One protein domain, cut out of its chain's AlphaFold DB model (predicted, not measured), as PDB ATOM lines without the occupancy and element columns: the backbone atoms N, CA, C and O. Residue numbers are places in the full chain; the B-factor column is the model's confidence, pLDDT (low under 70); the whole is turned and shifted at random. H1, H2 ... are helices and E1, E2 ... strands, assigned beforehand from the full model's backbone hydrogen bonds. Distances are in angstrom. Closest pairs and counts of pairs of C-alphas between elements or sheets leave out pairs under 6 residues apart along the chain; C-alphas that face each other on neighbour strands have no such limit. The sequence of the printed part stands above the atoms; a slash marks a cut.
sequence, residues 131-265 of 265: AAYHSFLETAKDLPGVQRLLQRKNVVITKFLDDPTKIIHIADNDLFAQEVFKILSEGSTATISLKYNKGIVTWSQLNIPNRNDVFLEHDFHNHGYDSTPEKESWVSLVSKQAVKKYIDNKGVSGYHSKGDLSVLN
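What this domain is: This is residues 131 to 265 of the 265 residues of an uncharacterized protein of Candidatus Gottesmanbacteria bacterium RIFOXYB1_FULL_47_11 (UniProt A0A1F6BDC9). One twisted sheet of six strands makes the body, with helix H4 running along one face over E5 and helix H5 on the opposite face. On H4's side of the sheet, H2 packs on H3 and H4, with H1 close by; the short H6 packs on H5 and E2. The printed part has 135 residues, with named elements in the order H1 H2 H3 E1 H4 E2 E3 E4 E5 H5 E6 H6. The sheet runs E1 E5 E4 E3 E2 E6, all antiparallel, and the class is mixed, helices and strands. The whole is compact, with a radius of gyration of the C-alphas of 15.0 A, yet flat, spanning 41 by 40 by 20 A.

How they stand to each other: Start with H1, residues 131 to 141, close but not clearly touching H2, residues 144 to 151; their closest C-alphas, Lys 141 and Gln 147, are 6.5 A apart. H2 touches H3, residues 155 to 162, with the C-alphas of Leu 150 and Thr 158 closest at 6.7 A. Next comes edge strand E1, residues 168 to 171, beside E5, residues 231 to 239, where N 168 and O 235 are 2.8 A apart, within hydrogen-bond range. H4, residues 174 to 184, touches H2, the closest C-alphas being those of Gly 145 and Ile 183, 5.2 A apart. H4 is on the sheet at a height of 8.7 A, and its line stands at 6 degrees to E5 on the local plane. E2, residues 190 to 196, E3, residues 199 to 205, E4, residues 214 to 222, and E5 form a meander, each strand the antiparallel neighbour of the one before. Look there for N 203 and O 192, N 202 and O 218, and N 217 and O 236, each pair 2.8 A apart. H5, residues 240 to 250, gives three layers, helices on both faces of the sheet: H3 and H4 on one, H5 on the other. Edge strand E6, residues 256 to 259, pairs with E2, N 193 and O 258 being 2.8 A apart. H6, residues 261 to 264, touches H5, with the C-alphas of Lys 240 and Leu 264 closest at 6.0 A. In H1 to H5 every O i to N i+4 pair is within hydrogen-bond range; H6 is too short for one.

Where its parts are: Find C-alpha 131 at (-47.114, 0.122, -17.420), where H1 begins its 15.7 A. H4 is 15.2 A long, H5 15.4 A, E2 20.4 A and E3 20.2 A. E4 starts from C-alpha 214 at (-41.258, 7.647, -12.043) and runs 26.3 A; E5 runs 25.2 A. H6 ends at C-alpha 264, (-39.751, 18.099, -12.358).

The domain as a whole: The C-alphas farthest apart, those of Asn 210 and Asp 226, are 46.2 A apart. The printed part has no cut and no long link, and ends at the chain's last residue, 265. Mean pLDDT of the printed part is 79.1; look for values under 70 at residues 131 to 133, 163 to 168, 172, 224 to 229 and 250 to 255.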
ATOM      1  N   ALA A 131     -48.245   0.459 -16.554       65.62
ATOM      2  CA  ALA A 131     -47.114   0.122 -17.420       65.62
ATOM      3  C   ALA A 131     -45.776   0.587 -16.816       65.62
ATOM      4  O   ALA A 131     -44.770  -0.113 -16.947       65.62
ATOM      5  N   ALA A 132     -45.771   1.716 -16.108       65.38
ATOM      6  CA  ALA A 132     -44.661   2.215 -15.306       65.38
ATOM      7  C   ALA A 132     -44.350   1.268 -14.143       65.38
ATOM      8  O   ALA A 132     -43.191   0.927 -13.924       65.38
ATOM      9  N   TYR A 133     -45.392   0.777 -13.467       69.00
ATOM     10  CA  TYR A 133     -45.303  -0.265 -12.446       69.00
ATOM     11  C   TYR A 133     -44.653  -1.554 -12.975       69.00
ATOM     12  O   TYR A 133     -43.680  -2.040 -12.396       69.00
ATOM     13  N   HIS A 134     -45.137  -2.095 -14.100       71.88
ATOM     14  CA  HIS A 134     -44.559  -3.314 -14.675       71.88
ATOM     15  C   HIS A 134     -43.121  -3.091 -15.151       71.88
ATOM     16  O   HIS A 134     -42.255  -3.921 -14.892       71.88
ATOM     17  N   SER A 135     -42.847  -1.947 -15.780       76.06
ATOM     18  CA  SER A 135     -41.506  -1.609 -16.266       76.06
ATOM     19  C   SER A 135     -40.516  -1.409 -15.112       76.06
ATOM     20  O   SER A 135     -39.382  -1.873 -15.205       76.06
ATOM     21  N   PHE A 136     -40.949  -0.813 -13.991       82.38
ATOM     22  CA  PHE A 136     -40.176  -0.807 -12.748       82.38
ATOM     23  C   PHE A 136     -39.875  -2.234 -12.285       82.38
ATOM     24  O   PHE A 136     -38.709  -2.565 -12.100       82.38
ATOM     25  N   LEU A 137     -40.895  -3.087 -12.136       79.81
ATOM     26  CA  LEU A 137     -40.725  -4.445 -11.614       79.81
ATOM     27  C   LEU A 137     -39.756  -5.301 -12.426       79.81
ATOM     28  O   LEU A 137     -38.972  -6.037 -11.830       79.81
ATOM     29  N   GLU A 138     -39.801  -5.211 -13.754       81.38
ATOM     30  CA  GLU A 138     -38.857  -5.932 -14.608       81.38
ATOM     31  C   GLU A 138     -37.426  -5.421 -14.384       81.38
ATOM     32  O   GLU A 138     -36.539  -6.219 -14.100       81.38
ATOM     33  N   THR A 139     -37.203  -4.099 -14.368       84.12
ATOM     34  CA  THR A 139     -35.863  -3.543 -14.087       84.12
ATOM     35  C   THR A 139     -35.367  -3.811 -12.660       84.12
ATOM     36  O   THR A 139     -34.182  -4.064 -12.459       84.12
ATOM     37  N   ALA A 140     -36.252  -3.796 -11.659       85.94
ATOM     38  CA  ALA A 140     -35.891  -3.897 -10.248       85.94
ATOM     39  C   ALA A 140     -35.412  -5.303  -9.853       85.94
ATOM     40  O   ALA A 140     -34.516  -5.434  -9.019       85.94
ATOM     41  N   LYS A 141     -35.974  -6.360 -10.456       85.38
ATOM     42  CA  LYS A 141     -35.566  -7.759 -10.207       85.38
ATOM     43  C   LYS A 141     -34.128  -8.046 -10.652       85.38
ATOM     44  O   LYS A 141     -33.473  -8.909 -10.064       85.38
ATOM     45  N   ASP A 142     -33.634  -7.310 -11.644       87.06
ATOM     46  CA  ASP A 142     -32.285  -7.464 -12.192       87.06
ATOM     47  C   ASP A 142     -31.214  -6.678 -11.415       87.06
ATOM     48  O   ASP A 142     -30.016  -6.891 -11.619       87.06
ATOM     49  N   LEU A 143     -31.610  -5.820 -10.466       89.06
ATOM     50  CA  LEU A 143     -30.669  -5.052  -9.648       89.06
ATOM     51  C   LEU A 143     -29.860  -5.982  -8.714       89.06
ATOM     52  O   LEU A 143     -30.449  -6.718  -7.909       89.06
ATOM     53  N   PRO A 144     -28.510  -5.932  -8.715       90.94
ATOM     54  CA  PRO A 144     -27.678  -6.819  -7.894       90.94
ATOM     55  C   PRO A 144     -27.928  -6.693  -6.382       90.94
ATOM     56  O   PRO A 144     -27.720  -7.642  -5.620       90.94
ATOM     57  N   GLY A 145     -28.360  -5.522  -5.904       89.06
ATOM     58  CA  GLY A 145     -28.831  -5.350  -4.526       89.06
ATOM     59  C   GLY A 145     -30.101  -6.153  -4.226       89.06
ATOM     60  O   GLY A 145     -30.148  -6.880  -3.231       89.06
ATOM     61  N   VAL A 146     -31.091  -6.085  -5.119       87.94
ATOM     62  CA  VAL A 146     -32.380  -6.775  -4.984       87.94
ATOM     63  C   VAL A 146     -32.192  -8.290  -5.016       87.94
ATOM     64  O   VAL A 146     -32.668  -8.980  -4.114       87.94
ATOM     65  N   GLN A 147     -31.420  -8.814  -5.972       91.25
ATOM     66  CA  GLN A 147     -31.149 -10.254  -6.075       91.25
ATOM     67  C   GLN A 147     -30.510 -10.823  -4.797       91.25
ATOM     68  O   GLN A 147     -30.913 -11.885  -4.319       91.25
ATOM     69  N   ARG A 148     -29.565 -10.096  -4.179       90.62
ATOM     70  CA  ARG A 148     -28.950 -10.495  -2.897       90.62
ATOM     71  C   ARG A 148     -29.953 -10.507  -1.741       90.62
ATOM     72  O   ARG A 148     -29.883 -11.393  -0.889       90.62
ATOM     73  N   LEU A 149     -30.885  -9.555  -1.694       86.69
ATOM     74  CA  LEU A 149     -31.929  -9.515  -0.666       86.69
ATOM     75  C   LEU A 149     -32.990 -10.612  -0.875       86.69
ATOM     76  O   LEU A 149     -33.413 -11.232   0.103       86.69
ATOM     77  N   LEU A 150     -33.332 -10.944  -2.124       85.88
ATOM     78  CA  LEU A 150     -34.200 -12.078  -2.464       85.88
ATOM     79  C   LEU A 150     -33.568 -13.432  -2.110       85.88
ATOM     80  O   LEU A 150     -34.228 -14.269  -1.494       85.88
ATOM     81  N   GLN A 151     -32.277 -13.637  -2.395       88.81
ATOM     82  CA  GLN A 151     -31.537 -14.841  -1.974       88.81
ATOM     83  C   GLN A 151     -31.531 -15.018  -0.446       88.81
ATOM     84  O   GLN A 151     -31.633 -16.136   0.058       88.81
ATOM     85  N   ARG A 152     -31.471 -13.908   0.302       85.88
ATOM     86  CA  ARG A 152     -31.596 -13.874   1.771       85.88
ATOM     87  C   ARG A 152     -33.040 -14.008   2.276       85.88
ATOM     88  O   ARG A 152     -33.248 -13.960   3.485       85.88
ATOM     89  N   LYS A 153     -34.027 -14.177   1.384       83.06
ATOM     90  CA  LYS A 153     -35.470 -14.228   1.689       83.06
ATOM     91  C   LYS A 153     -35.946 -13.011   2.492       83.06
ATOM     92  O   LYS A 153     -36.731 -13.139   3.431       83.06
ATOM     93  N   ASN A 154     -35.433 -11.826   2.156       82.75
ATOM     94  CA  ASN A 154     -35.792 -10.597   2.847       82.75
ATOM     95  C   ASN A 154     -37.267 -10.241   2.583       82.75
ATOM     96  O   ASN A 154     -37.630  -9.795   1.496       82.75
ATOM     97  N   VAL A 155     -38.101 -10.421   3.609       74.62
ATOM     98  CA  VAL A 155     -39.564 -10.267   3.535       74.62
ATOM     99  C   VAL A 155     -39.992  -8.863   3.099       74.62
ATOM    100  O   VAL A 155     -41.040  -8.725   2.474       74.62
ATOM    101  N   VAL A 156     -39.199  -7.831   3.399       76.56
ATOM    102  CA  VAL A 156     -39.501  -6.445   3.020       76.56
ATOM    103  C   VAL A 156     -39.383  -6.263   1.505       76.56
ATOM    104  O   VAL A 156     -40.333  -5.802   0.879       76.56
ATOM    105  N   ILE A 157     -38.275  -6.709   0.906       78.62
ATOM    106  CA  ILE A 157     -38.097  -6.676  -0.555       78.62
ATOM    107  C   ILE A 157     -39.092  -7.594  -1.263       78.62
ATOM    108  O   ILE A 157     -39.678  -7.176  -2.254       78.62
ATOM    109  N   THR A 158     -39.334  -8.809  -0.759       75.56
ATOM    110  CA  THR A 158     -40.327  -9.712  -1.364       75.56
ATOM    111  C   THR A 158     -41.712  -9.060  -1.399       75.56
ATOM    112  O   THR A 158     -42.272  -8.911  -2.477       75.56
ATOM    113  N   LYS A 159     -42.212  -8.544  -0.265       70.56
ATOM    114  CA  LYS A 159     -43.511  -7.848  -0.219       70.56
ATOM    115  C   LYS A 159     -43.573  -6.618  -1.128       70.56
ATOM    116  O   LYS A 159     -44.631  -6.349  -1.687       70.56
ATOM    117  N   PHE A 160     -42.474  -5.874  -1.259       73.69
ATOM    118  CA  PHE A 160     -42.422  -4.697  -2.125       73.69
ATOM    119  C   PHE A 160     -42.357  -5.038  -3.616       73.69
ATOM    120  O   PHE A 160     -42.815  -4.242  -4.418       73.69
ATOM    121  N   LEU A 161     -41.819  -6.193  -4.010       72.88
ATOM    122  CA  LEU A 161     -41.853  -6.644  -5.407       72.88
ATOM    123  C   LEU A 161     -43.145  -7.395  -5.756       72.88
ATOM    124  O   LEU A 161     -43.539  -7.406  -6.919       72.88
ATOM    125  N   ASP A 162     -43.812  -7.986  -4.764       70.69
ATOM    126  CA  ASP A 162     -45.147  -8.569  -4.924       70.69
ATOM    127  C   ASP A 162     -46.226  -7.478  -5.079       70.69
ATOM    128  O   ASP A 162     -47.216  -7.687  -5.780       70.69
ATOM    129  N   ASP A 163     -46.051  -6.319  -4.428       63.47
ATOM    130  CA  ASP A 163     -46.922  -5.147  -4.582       63.47
ATOM    131  C   ASP A 163     -46.191  -3.805  -4.321       63.47
ATOM    132  O   ASP A 163     -46.306  -3.233  -3.230       63.47
ATOM    133  N   PRO A 164     -45.486  -3.256  -5.330       55.25
ATOM    134  CA  PRO A 164     -44.867  -1.926  -5.273       55.25
ATOM    135  C   PRO A 164     -45.818  -0.746  -5.035       55.25
ATOM    136  O   PRO A 164     -45.354   0.378  -4.833       55.25
ATOM    137  N   THR A 165     -47.140  -0.955  -5.093       52.66
ATOM    138  CA  THR A 165     -48.113   0.095  -4.755       52.66
ATOM    139  C   THR A 165     -48.274   0.245  -3.240       52.66
ATOM    140  O   THR A 165     -48.767   1.279  -2.776       52.66
ATOM    141  N   LYS A 166     -47.824  -0.737  -2.447       59.44
ATOM    142  CA  LYS A 166     -47.740  -0.610  -0.991       59.44
ATOM    143  C   LYS A 166     -46.590   0.304  -0.594       59.44
ATOM    144  O   LYS A 166     -45.466   0.186  -1.077       59.44
ATOM    145  N   ILE A 167     -46.872   1.160   0.379       65.69
ATOM    146  CA  ILE A 167     -45.843   1.888   1.111       65.69
ATOM    147  C   ILE A 167     -45.146   0.878   2.031       65.69
ATOM    148  O   ILE A 167     -45.789   0.282   2.896       65.69
ATOM    149  N   ILE A 168     -43.838   0.677   1.868       69.62
ATOM    150  CA  ILE A 168     -43.058  -0.088   2.841       69.62
ATOM    151  C   ILE A 168     -42.926   0.763   4.100       69.62
ATOM    152  O   ILE A 168     -42.311   1.819   4.023       69.62
ATOM    153  N   HIS A 169     -43.416   0.300   5.248       75.94
ATOM    154  CA  HIS A 169     -43.067   0.894   6.539       75.94
ATOM    155  C   HIS A 169     -41.918   0.109   7.196       75.94
ATOM    156  O   HIS A 169     -42.011  -1.107   7.377       75.94
ATOM    157  N   ILE A 170     -40.834   0.807   7.548       72.56
ATOM    158  CA  ILE A 170     -39.679   0.288   8.288       72.56
ATOM    159  C   ILE A 170     -39.524   1.132   9.560       72.56
ATOM    160  O   ILE A 170     -39.091   2.281   9.503       72.56
ATOM    161  N   ALA A 171     -39.885   0.548  10.701       72.00
ATOM    162  CA  ALA A 171     -39.746   1.152  12.023       72.00
ATOM    163  C   ALA A 171     -38.371   0.842  12.645       72.00
ATOM    164  O   ALA A 171     -37.850  -0.261  12.469       72.00
ATOM    165  N   ASP A 172     -37.802   1.816  13.362       67.50
ATOM    166  CA  ASP A 172     -36.576   1.734  14.176       67.50
ATOM    167  C   ASP A 172     -35.337   1.126  13.481       67.50
ATOM    168  O   ASP A 172     -34.411   0.630  14.124       67.50
ATOM    169  N   ASN A 173     -35.284   1.179  12.145       78.88
ATOM    170  CA  ASN A 173     -34.156   0.680  11.355       78.88
ATOM    171  C   ASN A 173     -33.905   1.549  10.110       78.88
ATOM    172  O   ASN A 173     -34.056   1.122   8.962       78.88
ATOM    173  N   ASP A 174     -33.514   2.798  10.366       79.06
ATOM    174  CA  ASP A 174     -33.201   3.812   9.355       79.06
ATOM    175  C   ASP A 174     -32.045   3.401   8.431       79.06
ATOM    176  O   ASP A 174     -32.095   3.662   7.230       79.06
ATOM    177  N   LEU A 175     -31.033   2.702   8.955       82.88
ATOM    178  CA  LEU A 175     -29.934   2.157   8.151       82.88
ATOM    179  C   LEU A 175     -30.421   1.134   7.113       82.88
ATOM    180  O   LEU A 175     -30.005   1.199   5.957       82.88
ATOM    181  N   PHE A 176     -31.322   0.221   7.491       84.69
ATOM    182  CA  PHE A 176     -31.899  -0.737   6.545       84.69
ATOM    183  C   PHE A 176     -32.862  -0.064   5.557       84.69
ATOM    184  O   PHE A 176     -32.844  -0.401   4.375       84.69
ATOM    185  N   ALA A 177     -33.650   0.925   5.991       83.31
ATOM    186  CA  ALA A 177     -34.496   1.705   5.085       83.31
ATOM    187  C   ALA A 177     -33.671   2.449   4.019       83.31
ATOM    188  O   ALA A 177     -34.001   2.406   2.833       83.31
ATOM    189  N   GLN A 178     -32.542   3.045   4.417       86.44
ATOM    190  CA  GLN A 178     -31.584   3.666   3.499       86.44
ATOM    191  C   GLN A 178     -30.903   2.647   2.571       86.44
ATOM    192  O   GLN A 178     -30.691   2.957   1.399       86.44
ATOM    193  N   GLU A 179     -30.578   1.440   3.052       87.31
ATOM    194  CA  GLU A 179     -30.050   0.354   2.209       87.31
ATOM    195  C   GLU A 179     -31.074  -0.063   1.142       87.31
ATOM    196  O   GLU A 179     -30.739  -0.098  -0.042       87.31
ATOM    197  N   VAL A 180     -32.328  -0.310   1.543       87.00
ATOM    198  CA  VAL A 180     -33.442  -0.656   0.645       87.00
ATOM    199  C   VAL A 180     -33.672   0.442  -0.391       87.00
ATOM    200  O   VAL A 180     -33.695   0.147  -1.585       87.00
ATOM    201  N   PHE A 181     -33.774   1.703   0.039       91.38
ATOM    202  CA  PHE A 181     -33.939   2.842  -0.863       91.38
ATOM    203  C   PHE A 181     -32.796   2.926  -1.881       91.38
ATOM    204  O   PHE A 181     -33.051   2.955  -3.081       91.38
ATOM    205  N   LYS A 182     -31.540   2.870  -1.419       91.25
ATOM    206  CA  LYS A 182     -30.350   2.954  -2.280       91.25
ATOM    207  C   LYS A 182     -30.258   1.806  -3.288       91.25
ATOM    208  O   LYS A 182     -29.760   2.011  -4.391       91.25
ATOM    209  N   ILE A 183     -30.687   0.605  -2.899       90.88
ATOM    210  CA  ILE A 183     -30.735  -0.566  -3.780       90.88
ATOM    211  C   ILE A 183     -31.809  -0.388  -4.856       90.88
ATOM    212  O   ILE A 183     -31.542  -0.643  -6.022       90.88
ATOM    213  N   LEU A 184     -33.007   0.061  -4.483       88.81
ATOM    214  CA  LEU A 184     -34.127   0.236  -5.414       88.81
ATOM    215  C   LEU A 184     -33.979   1.482  -6.308       88.81
ATOM    216  O   LEU A 184     -34.584   1.536  -7.376       88.81
ATOM    217  N   SER A 185     -33.165   2.460  -5.900       92.00
ATOM    218  CA  SER A 185     -32.786   3.636  -6.694       92.00
ATOM    219  C   SER A 185     -31.435   3.478  -7.412       92.00
ATOM    220  O   SER A 185     -30.829   4.475  -7.814       92.00
ATOM    221  N   GLU A 186     -30.908   2.258  -7.548       89.81
ATOM    222  CA  GLU A 186     -29.646   2.009  -8.250       89.81
ATOM    223  C   GLU A 186     -29.744   2.474  -9.720       89.81
ATOM    224  O   GLU A 186     -30.715   2.203 -10.422       89.81
ATOM    225  N   GLY A 187     -28.750   3.241 -10.179       84.56
ATOM    226  CA  GLY A 187     -28.757   3.843 -11.518       84.56
ATOM    227  C   GLY A 187     -29.659   5.075 -11.693       84.56
ATOM    228  O   GLY A 187     -29.787   5.546 -12.821       84.56
ATOM    229  N   SER A 188     -30.260   5.620 -10.625       88.19
ATOM    230  CA  SER A 188     -31.084   6.838 -10.693       88.19
ATOM    231  C   SER A 188     -30.344   8.032 -11.310       88.19
ATOM    232  O   SER A 188     -29.207   8.323 -10.934       88.19
ATOM    233  N   THR A 189     -31.013   8.767 -12.199       83.62
ATOM    234  CA  THR A 189     -30.442   9.900 -12.955       83.62
ATOM    235  C   THR A 189     -30.423  11.215 -12.182       83.62
ATOM    236  O   THR A 189     -29.591  12.077 -12.454       83.62
ATOM    237  N   ALA A 190     -31.327  11.378 -11.216       89.06
ATOM    238  CA  ALA A 190     -31.436  12.573 -10.390       89.06
ATOM    239  C   ALA A 190     -32.008  12.241  -9.011       89.06
ATOM    240  O   ALA A 190     -32.668  11.221  -8.815       89.06
ATOM    241  N   THR A 191     -31.753  13.111  -8.035       92.00
ATOM    242  CA  THR A 191     -32.311  13.004  -6.682       92.00
ATOM    243  C   THR A 191     -32.674  14.388  -6.160       92.00
ATOM    244  O   THR A 191     -31.910  15.341  -6.324       92.00
ATOM    245  N   ILE A 192     -33.839  14.482  -5.525       91.94
ATOM    246  CA  ILE A 192     -34.381  15.672  -4.871       91.94
ATOM    247  C   ILE A 192     -34.655  15.303  -3.414       91.94
ATOM    248  O   ILE A 192     -35.226  14.252  -3.152       91.94
ATOM    249  N   SER A 193     -34.310  16.165  -2.463       90.94
ATOM    250  CA  SER A 193     -34.681  15.991  -1.054       90.94
ATOM    251  C   SER A 193     -35.343  17.247  -0.504       90.94
ATOM    252  O   SER A 193     -34.911  18.361  -0.801       90.94
ATOM    253  N   LEU A 194     -36.346  17.081   0.354       86.94
ATOM    254  CA  LEU A 194     -37.028  18.154   1.069       86.94
ATOM    255  C   LEU A 194     -36.903  17.919   2.579       86.94
ATOM    256  O   LEU A 194     -37.491  16.985   3.123       86.94
ATOM    257  N   LYS A 195     -36.142  18.777   3.268       86.12
ATOM    258  CA  LYS A 195     -36.012  18.718   4.731       86.12
ATOM    259  C   LYS A 195     -37.131  19.507   5.412       86.12
ATOM    260  O   LYS A 195     -37.473  20.607   4.974       86.12
ATOM    261  N   TYR A 196     -37.634  18.964   6.520       81.19
ATOM    262  CA  TYR A 196     -38.625  19.583   7.396       81.19
ATOM    263  C   TYR A 196     -38.310  19.336   8.880       81.19
ATOM    264  O   TYR A 196     -37.320  18.694   9.220       81.19
ATOM    265  N   ASN A 197     -39.131  19.892   9.777       77.19
ATOM    266  CA  ASN A 197     -38.839  19.939  11.217       77.19
ATOM    267  C   ASN A 197     -38.629  18.553  11.866       77.19
ATOM    268  O   ASN A 197     -37.763  18.397  12.718       77.19
ATOM    269  N   LYS A 198     -39.406  17.547  11.445       80.38
ATOM    270  CA  LYS A 198     -39.369  16.180  11.991       80.38
ATOM    271  C   LYS A 198     -38.693  15.152  11.076       80.38
ATOM    272  O   LYS A 198     -38.696  13.976  11.414       80.38
ATOM    273  N   GLY A 199     -38.143  15.546   9.925       85.81
ATOM    274  CA  GLY A 199     -37.776  14.550   8.922       85.81
ATOM    275  C   GLY A 199     -37.243  15.081   7.597       85.81
ATOM    276  O   GLY A 199     -36.949  16.272   7.437       85.81
ATOM    277  N   ILE A 200     -37.076  14.160   6.649       89.06
ATOM    278  CA  ILE A 200     -36.603  14.421   5.285       89.06
ATOM    279  C   ILE A 200     -37.349  13.487   4.333       89.06
ATOM    280  O   ILE A 200     -37.289  12.275   4.513       89.06
ATOM    281  N   VAL A 201     -37.959  14.042   3.283       89.44
ATOM    282  CA  VAL A 201     -38.396  13.256   2.118       89.44
ATOM    283  C   VAL A 201     -37.299  13.291   1.063       89.44
ATOM    284  O   VAL A 201     -36.704  14.346   0.838       89.44
ATOM    285  N   THR A 202     -37.012  12.167   0.416       92.50
ATOM    286  CA  THR A 202     -36.084  12.071  -0.718       92.50
ATOM    287  C   THR A 202     -36.737  11.321  -1.868       92.50
ATOM    288  O   THR A 202     -37.298  10.253  -1.665       92.50
ATOM    289  N   TRP A 203     -36.630  11.870  -3.073       94.19
ATOM    290  CA  TRP A 203     -37.123  11.294  -4.315       94.19
ATOM    291  C   TRP A 203     -35.961  11.059  -5.272       94.19
ATOM    292  O   TRP A 203     -35.266  12.013  -5.629       94.19
ATOM    293  N   SER A 204     -35.773   9.826  -5.731       93.75
ATOM    294  CA  SER A 204     -34.794   9.491  -6.773       93.75
ATOM    295  C   SER A 204     -35.513   9.104  -8.060       93.75
ATOM    296  O   SER A 204     -36.356   8.209  -8.053       93.75
ATOM    297  N   GLN A 205     -35.190   9.786  -9.162       92.38
ATOM    298  CA  GLN A 205     -35.749   9.498 -10.485       92.38
ATOM    299  C   GLN A 205     -35.235   8.138 -10.958       92.38
ATOM    300  O   GLN A 205     -34.021   7.941 -11.051       92.38
ATOM    301  N   LEU A 206     -36.136   7.202 -11.244       89.25
ATOM    302  CA  LEU A 206     -35.748   5.845 -11.616       89.25
ATOM    303  C   LEU A 206     -35.386   5.757 -13.099       89.25
ATOM    304  O   LEU A 206     -36.048   6.339 -13.957       89.25
ATOM    305  N   ASN A 207     -34.332   5.000 -13.407       83.62
ATOM    306  CA  ASN A 207     -33.871   4.772 -14.776       83.62
ATOM    307  C   ASN A 207     -34.684   3.648 -15.444       83.62
ATOM    308  O   ASN A 207     -34.179   2.555 -15.695       83.62
ATOM    309  N   ILE A 208     -35.972   3.912 -15.677       81.06
ATOM    310  CA  ILE A 208     -36.905   2.964 -16.293       81.06
ATOM    311  C   ILE A 208     -37.050   3.296 -17.789       81.06
ATOM    312  O   ILE A 208     -37.340   4.449 -18.136       81.06
ATOM    313  N   PRO A 209     -36.903   2.315 -18.702       73.62
ATOM    314  CA  PRO A 209     -37.111   2.527 -20.131       73.62
ATOM    315  C   PRO A 209     -38.471   3.174 -20.432       73.62
ATOM    316  O   PRO A 209     -39.518   2.674 -20.026       73.62
ATOM    317  N   ASN A 210     -38.459   4.279 -21.181       71.88
ATOM    318  CA  ASN A 210     -39.654   5.026 -21.608       71.88
ATOM    319  C   ASN A 210     -40.543   5.575 -20.463       71.88
ATOM    320  O   ASN A 210     -41.730   5.845 -20.685       71.88
ATOM    321  N   ARG A 211     -39.991   5.744 -19.250       77.81
ATOM    322  CA  ARG A 211     -40.695   6.243 -18.053       77.81
ATOM    323  C   ARG A 211     -39.801   7.162 -17.213       77.81
ATOM    324  O   ARG A 211     -39.247   6.771 -16.191       77.81
ATOM    325  N   ASN A 212     -39.652   8.410 -17.665       76.38
ATOM    326  CA  ASN A 212     -38.884   9.462 -16.976       76.38
ATOM    327  C   ASN A 212     -39.688  10.202 -15.884       76.38
ATOM    328  O   ASN A 212     -39.207  11.170 -15.291       76.38
ATOM    329  N   ASP A 213     -40.923   9.772 -15.657       77.50
ATOM    330  CA  ASP A 213     -41.922  10.328 -14.757       77.50
ATOM    331  C   ASP A 213     -42.024   9.567 -13.426       77.50
ATOM    332  O   ASP A 213     -42.799   9.973 -12.562       77.50
ATOM    333  N   VAL A 214     -41.235   8.507 -13.234       84.56
ATOM    334  CA  VAL A 214     -41.258   7.647 -12.043       84.56
ATOM    335  C   VAL A 214     -40.143   8.012 -11.067       84.56
ATOM    336  O   VAL A 214     -38.972   8.127 -11.439       84.56
ATOM    337  N   PHE A 215     -40.505   8.130  -9.794       89.94
ATOM    338  CA  PHE A 215     -39.590   8.362  -8.686       89.94
ATOM    339  C   PHE A 215     -39.814   7.316  -7.593       89.94
ATOM    340  O   PHE A 215     -40.944   6.920  -7.309       89.94
ATOM    341  N   LEU A 216     -38.730   6.906  -6.938       91.12
ATOM    342  CA  LEU A 216     -38.802   6.242  -5.643       91.12
ATOM    343  C   LEU A 216     -38.766   7.317  -4.558       91.12
ATOM    344  O   LEU A 216     -37.836   8.123  -4.532       91.12
ATOM    345  N   GLU A 217     -39.763   7.332  -3.682       89.94
ATOM    346  CA  GLU A 217     -39.835   8.157  -2.480       89.94
ATOM    347  C   GLU A 217     -39.283   7.392  -1.273       89.94
ATOM    348  O   GLU A 217     -39.567   6.208  -1.090       89.94
ATOM    349  N   HIS A 218     -38.539   8.097  -0.426       91.88
ATOM    350  CA  HIS A 218     -38.196   7.708   0.934       91.88
ATOM    351  C   HIS A 218     -38.495   8.881   1.873       91.88
ATOM    352  O   HIS A 218     -37.782   9.886   1.856       91.88
ATOM    353  N   ASP A 219     -39.559   8.766   2.668       88.81
ATOM    354  CA  ASP A 219     -39.896   9.712   3.737       88.81
ATOM    355  C   ASP A 219     -39.381   9.164   5.070       88.81
ATOM    356  O   ASP A 219     -39.726   8.052   5.466       88.81
ATOM    357  N   PHE A 220     -38.536   9.929   5.751       87.44
ATOM    358  CA  PHE A 220     -37.967   9.595   7.055       87.44
ATOM    359  C   PHE A 220     -38.504  10.562   8.110       87.44
ATOM    360  O   PHE A 220     -38.300  11.772   7.977       87.44
ATOM    361  N   HIS A 221     -39.116  10.038   9.176       85.19
ATOM    362  CA  HIS A 221     -39.598  10.805  10.331       85.19
ATOM    363  C   HIS A 221     -38.836  10.394  11.597       85.19
ATOM    364  O   HIS A 221     -38.509   9.225  11.797       85.19
ATOM    365  N   ASN A 222     -38.588  11.363  12.474       83.31
ATOM    366  CA  ASN A 222     -38.001  11.181  13.798       83.31
ATOM    367  C   ASN A 222     -38.972  11.732  14.860       83.31
ATOM    368  O   ASN A 222     -39.316  12.923  14.852       83.31
ATOM    369  N   HIS A 223     -39.421  10.859  15.762       72.75
ATOM    370  CA  HIS A 223     -40.387  11.159  16.816       72.75
ATOM    371  C   HIS A 223     -39.669  11.267  18.157       72.75
ATOM    372  O   HIS A 223     -39.435  10.281  18.842       72.75
ATOM    373  N   GLY A 224     -39.340  12.498  18.552       60.09
ATOM    374  CA  GLY A 224     -38.412  12.729  19.660       60.09
ATOM    375  C   GLY A 224     -38.803  12.218  21.058       60.09
ATOM    376  O   GLY A 224     -37.913  12.237  21.898       60.09
ATOM    377  N   TYR A 225     -40.057  11.809  21.338       52.44
ATOM    378  CA  TYR A 225     -40.476  11.278  22.655       52.44
ATOM    379  C   TYR A 225     -41.745  10.376  22.658       52.44
ATOM    380  O   TYR A 225     -42.746  10.666  22.003       52.44
ATOM    381  N   ASP A 226     -41.684   9.361  23.530       49.88
ATOM    382  CA  ASP A 226     -42.712   8.728  24.389       49.88
ATOM    383  C   ASP A 226     -43.861   7.804  23.915       49.88
ATOM    384  O   ASP A 226     -44.341   7.071  24.782       49.88
ATOM    385  N   SER A 227     -44.299   7.696  22.648       48.22
ATOM    386  CA  SER A 227     -45.275   6.617  22.311       48.22
ATOM    387  C   SER A 227     -45.442   6.210  20.830       48.22
ATOM    388  O   SER A 227     -46.571   6.125  20.351       48.22
ATOM    389  N   THR A 228     -44.352   5.914  20.123       53.81
ATOM    390  CA  THR A 228     -44.283   5.153  18.846       53.81
ATOM    391  C   THR A 228     -42.793   4.859  18.557       53.81
ATOM    392  O   THR A 228     -41.970   5.254  19.389       53.81
ATOM    393  N   PRO A 229     -42.401   4.165  17.462       57.59
ATOM    394  CA  PRO A 229     -40.993   4.073  17.055       57.59
ATOM    395  C   PRO A 229     -40.268   5.428  17.116       57.59
ATOM    396  O   PRO A 229     -40.839   6.450  16.730       57.59
ATOM    397  N   GLU A 230     -39.014   5.451  17.579       70.56
ATOM    398  CA  GLU A 230     -38.199   6.681  17.630       70.56
ATOM    399  C   GLU A 230     -37.960   7.203  16.206       70.56
ATOM    400  O   GLU A 230     -37.920   8.411  15.950       70.56
ATOM    401  N   LYS A 231     -37.842   6.273  15.253       77.94
ATOM    402  CA  LYS A 231     -37.672   6.559  13.832       77.94
ATOM    403  C   LYS A 231     -38.621   5.718  12.998       77.94
ATOM    404  O   LYS A 231     -38.703   4.503  13.160       77.94
ATOM    405  N   GLU A 232     -39.248   6.355  12.022       81.12
ATOM    406  CA  GLU A 232     -40.079   5.686  11.026       81.12
ATOM    407  C   GLU A 232     -39.581   6.048   9.627       81.12
ATOM    408  O   GLU A 232     -39.080   7.148   9.374       81.12
ATOM    409  N   SER A 233     -39.646   5.093   8.707       82.75
ATOM    410  CA  SER A 233     -39.238   5.285   7.318       82.75
ATOM    411  C   SER A 233     -40.237   4.627   6.384       82.75
ATOM    412  O   SER A 233     -40.562   3.448   6.541       82.75
ATOM    413  N   TRP A 234     -40.699   5.387   5.398       83.44
ATOM    414  CA  TRP A 234     -41.627   4.933   4.375       83.44
ATOM    415  C   TRP A 234     -40.951   4.954   3.014       83.44
ATOM    416  O   TRP A 234     -40.381   5.974   2.635       83.44
ATOM    417  N   VAL A 235     -41.028   3.849   2.273       83.62
ATOM    418  CA  VAL A 235     -40.540   3.761   0.887       83.62
ATOM    419  C   VAL A 235     -41.720   3.478  -0.039       83.62
ATOM    420  O   VAL A 235     -42.501   2.565   0.228       83.62
ATOM    421  N   SER A 236     -41.879   4.257  -1.109       83.06
ATOM    422  CA  SER A 236     -42.982   4.087  -2.068       83.06
ATOM    423  C   SER A 236     -42.612   4.539  -3.484       83.06
ATOM    424  O   SER A 236     -41.665   5.300  -3.668       83.06
ATOM    425  N   LEU A 237     -43.344   4.074  -4.498       80.81
ATOM    426  CA  LEU A 237     -43.264   4.637  -5.850       80.81
ATOM    427  C   LEU A 237     -44.240   5.805  -5.996       80.81
ATOM    428  O   LEU A 237     -45.411   5.694  -5.628       80.81
ATOM    429  N   VAL A 238     -43.765   6.902  -6.583       79.50
ATOM    430  CA  VAL A 238     -44.540   8.126  -6.821       79.50
ATOM    431  C   VAL A 238     -44.223   8.701  -8.203       79.50
ATOM    432  O   VAL A 238     -43.148   8.464  -8.755       79.50
ATOM    433  N   SER A 239     -45.142   9.471  -8.786       80.19
ATOM    434  CA  SER A 239     -44.898  10.120 -10.080       80.19
ATOM    435  C   SER A 239     -44.302  11.520  -9.940       80.19
ATOM    436  O   SER A 239     -44.407  12.168  -8.896       80.19
ATOM    437  N   LYS A 240     -43.757  12.048 -11.040       81.94
ATOM    438  CA  LYS A 240     -43.338  13.451 -11.180       81.94
ATOM    439  C   LYS A 240     -44.436  14.420 -10.720       81.94
ATOM    440  O   LYS A 240     -44.141  15.423 -10.068       81.94
ATOM    441  N   GLN A 241     -45.698  14.120 -11.041       77.94
ATOM    442  CA  GLN A 241     -46.841  14.947 -10.651       77.94
ATOM    443  C   GLN A 241     -47.069  14.923  -9.133       77.94
ATOM    444  O   GLN A 241     -47.300  15.988  -8.553       77.94
ATOM    445  N   ALA A 242     -46.915  13.761  -8.491       75.94
ATOM    446  CA  ALA A 242     -47.011  13.617  -7.041       75.94
ATOM    447  C   ALA A 242     -45.930  14.438  -6.327       75.94
ATOM    448  O   ALA A 242     -46.249  15.229  -5.440       75.94
ATOM    449  N   VAL A 243     -44.670  14.318  -6.768       80.25
ATOM    450  CA  VAL A 243     -43.532  15.071  -6.210       80.25
ATOM    451  C   VAL A 243     -43.752  16.578  -6.354       80.25
ATOM    452  O   VAL A 243     -43.622  17.322  -5.382       80.25
ATOM    453  N   LYS A 244     -44.158  17.038  -7.544       78.62
ATOM    454  CA  LYS A 244     -44.452  18.454  -7.803       78.62
ATOM    455  C   LYS A 244     -45.563  18.978  -6.892       78.62
ATOM    456  O   LYS A 244     -45.366  19.952  -6.175       78.62
ATOM    457  N   LYS A 245     -46.690  18.268  -6.828       78.12
ATOM    458  CA  LYS A 245     -47.827  18.583  -5.951       78.12
ATOM    459  C   LYS A 245     -47.450  18.545  -4.467       78.12
ATOM    460  O   LYS A 245     -47.975  19.349  -3.700       78.12
ATOM    461  N   TYR A 246     -46.559  17.652  -4.038       79.56
ATOM    462  CA  TYR A 246     -46.041  17.639  -2.669       79.56
ATOM    463  C   TYR A 246     -45.254  18.924  -2.387       79.56
ATOM    464  O   TYR A 246     -45.555  19.632  -1.427       79.56
ATOM    465  N   ILE A 247     -44.283  19.255  -3.243       80.62
ATOM    466  CA  ILE A 247     -43.426  20.439  -3.092       80.62
ATOM    467  C   ILE A 247     -44.257  21.728  -3.130       80.62
ATOM    468  O   ILE A 247     -44.127  22.544  -2.218       80.62
ATOM    469  N   ASP A 248     -45.162  21.879  -4.100       76.00
ATOM    470  CA  ASP A 248     -46.025  23.059  -4.249       76.00
ATOM    471  C   ASP A 248     -46.898  23.284  -2.998       76.00
ATOM    472  O   ASP A 248     -46.975  24.397  -2.475       76.00
ATOM    473  N   ASN A 249     -47.489  22.218  -2.441       71.88
ATOM    474  CA  ASN A 249     -48.289  22.296  -1.210       71.88
ATOM    475  C   ASN A 249     -47.452  22.581   0.053       71.88
ATOM    476  O   ASN A 249     -47.988  23.077   1.045       71.88
ATOM    477  N   LYS A 250     -46.154  22.247   0.060       69.00
ATOM    478  CA  LYS A 250     -45.254  22.454   1.210       69.00
ATOM    479  C   LYS A 250     -44.437  23.745   1.137       69.00
ATOM    480  O   LYS A 250     -44.018  24.245   2.185       69.00
ATOM    481  N   GLY A 251     -44.293  24.346  -0.045       54.88
ATOM    482  CA  GLY A 251     -43.537  25.584  -0.286       54.88
ATOM    483  C   GLY A 251     -43.982  26.804   0.535       54.88
ATOM    484  O   GLY A 251     -43.238  27.773   0.646       54.88
ATOM    485  N   VAL A 252     -45.154  26.747   1.173       51.81
ATOM    486  CA  VAL A 252     -45.715  27.820   2.014       51.81
ATOM    487  C   VAL A 252     -45.107  27.863   3.435       51.81
ATOM    488  O   VAL A 252     -45.352  28.814   4.172       51.81
ATOM    489  N   SER A 253     -44.335  26.854   3.873       51.88
ATOM    490  CA  SER A 253     -44.140  26.609   5.323       51.88
ATOM    491  C   SER A 253     -42.758  26.102   5.780       51.88
ATOM    492  O   SER A 253     -42.653  25.068   6.429       51.88
ATOM    493  N   GLY A 254     -41.677  26.841   5.499       58.47
ATOM    494  CA  GLY A 254     -40.365  26.600   6.140       58.47
ATOM    495  C   GLY A 254     -39.650  25.297   5.744       58.47
ATOM    496  O   GLY A 254     -38.769  24.829   6.462       58.47
ATOM    497  N   TYR A 255     -40.032  24.708   4.610       68.88
ATOM    498  CA  TYR A 255     -39.360  23.558   4.007       68.88
ATOM    499  C   TYR A 255     -38.163  24.020   3.158       68.88
ATOM    500  O   TYR A 255     -38.222  25.069   2.514       68.88
ATOM    501  N   HIS A 256     -37.094  23.219   3.104       75.06
ATOM    502  CA  HIS A 256     -35.918  23.509   2.273       75.06
ATOM    503  C   HIS A 256     -35.613  22.350   1.321       75.06
ATOM    504  O   HIS A 256     -35.282  21.245   1.764       75.06
ATOM    505  N   SER A 257     -35.716  22.608   0.015       78.25
ATOM    506  CA  SER A 257     -35.386  21.652  -1.042       78.25
ATOM    507  C   SER A 257     -33.889  21.657  -1.371       78.25
ATOM    508  O   SER A 257     -33.199  22.670  -1.252       78.25
ATOM    509  N   LYS A 258     -33.383  20.495  -1.784       83.25
ATOM    510  CA  LYS A 258     -32.041  20.267  -2.332       83.25
ATOM    511  C   LYS A 258     -32.129  19.288  -3.501       83.25
ATOM    512  O   LYS A 258     -33.049  18.477  -3.545       83.25
ATOM    513  N   GLY A 259     -31.140  19.324  -4.388       84.19
ATOM    514  CA  GLY A 259     -31.104  18.499  -5.599       84.19
ATOM    515  C   GLY A 259     -31.537  19.269  -6.843       84.19
ATOM    516  O   GLY A 259     -31.843  20.461  -6.773       84.19
ATOM    517  N   ASP A 260     -31.525  18.592  -7.986       82.31
ATOM    518  CA  ASP A 260     -31.903  19.193  -9.262       82.31
ATOM    519  C   ASP A 260     -33.426  19.178  -9.430       82.31
ATOM    520  O   ASP A 260     -34.020  18.146  -9.724       82.31
ATOM    521  N   LEU A 261     -34.068  20.333  -9.245       82.69
ATOM    522  CA  LEU A 261     -35.509  20.488  -9.463       82.69
ATOM    523  C   LEU A 261     -35.888  20.546 -10.952       82.69
ATOM    524  O   LEU A 261     -37.075  20.464 -11.268       82.69
ATOM    525  N   SER A 262     -34.924  20.674 -11.875       83.75
ATOM    526  CA  SER A 262     -35.216  20.754 -13.311       83.75
ATOM    527  C   SER A 262     -35.852  19.473 -13.852       83.75
ATOM    528  O   SER A 262     -36.664  19.543 -14.773       83.75
ATOM    529  N   VAL A 263     -35.599  18.325 -13.211       82.38
ATOM    530  CA  VAL A 263     -36.222  17.041 -13.570       82.38
ATOM    531  C   VAL A 263     -37.724  16.975 -13.277       82.38
ATOM    532  O   VAL A 263     -38.369  16.026 -13.717       82.38
ATOM    533  N   LEU A 264     -38.301  17.960 -12.574       78.06
ATOM    534  CA  LEU A 264     -39.751  18.099 -12.358       78.06
ATOM    535  C   LEU A 264     -40.457  18.976 -13.407       78.06
ATOM    536  O   LEU A 264     -41.685  19.117 -13.352       78.06
ATOM    537  N   ASN A 265     -39.702  19.564 -14.338       76.44
ATOM    538  CA  ASN A 265     -40.240  20.283 -15.495       76.44
ATOM    539  C   ASN A 265     -40.543  19.342 -16.672       76.44
ATOM    540  O   ASN A 265     -40.195  18.136 -16.586       76.44
TER     541      ASN A 265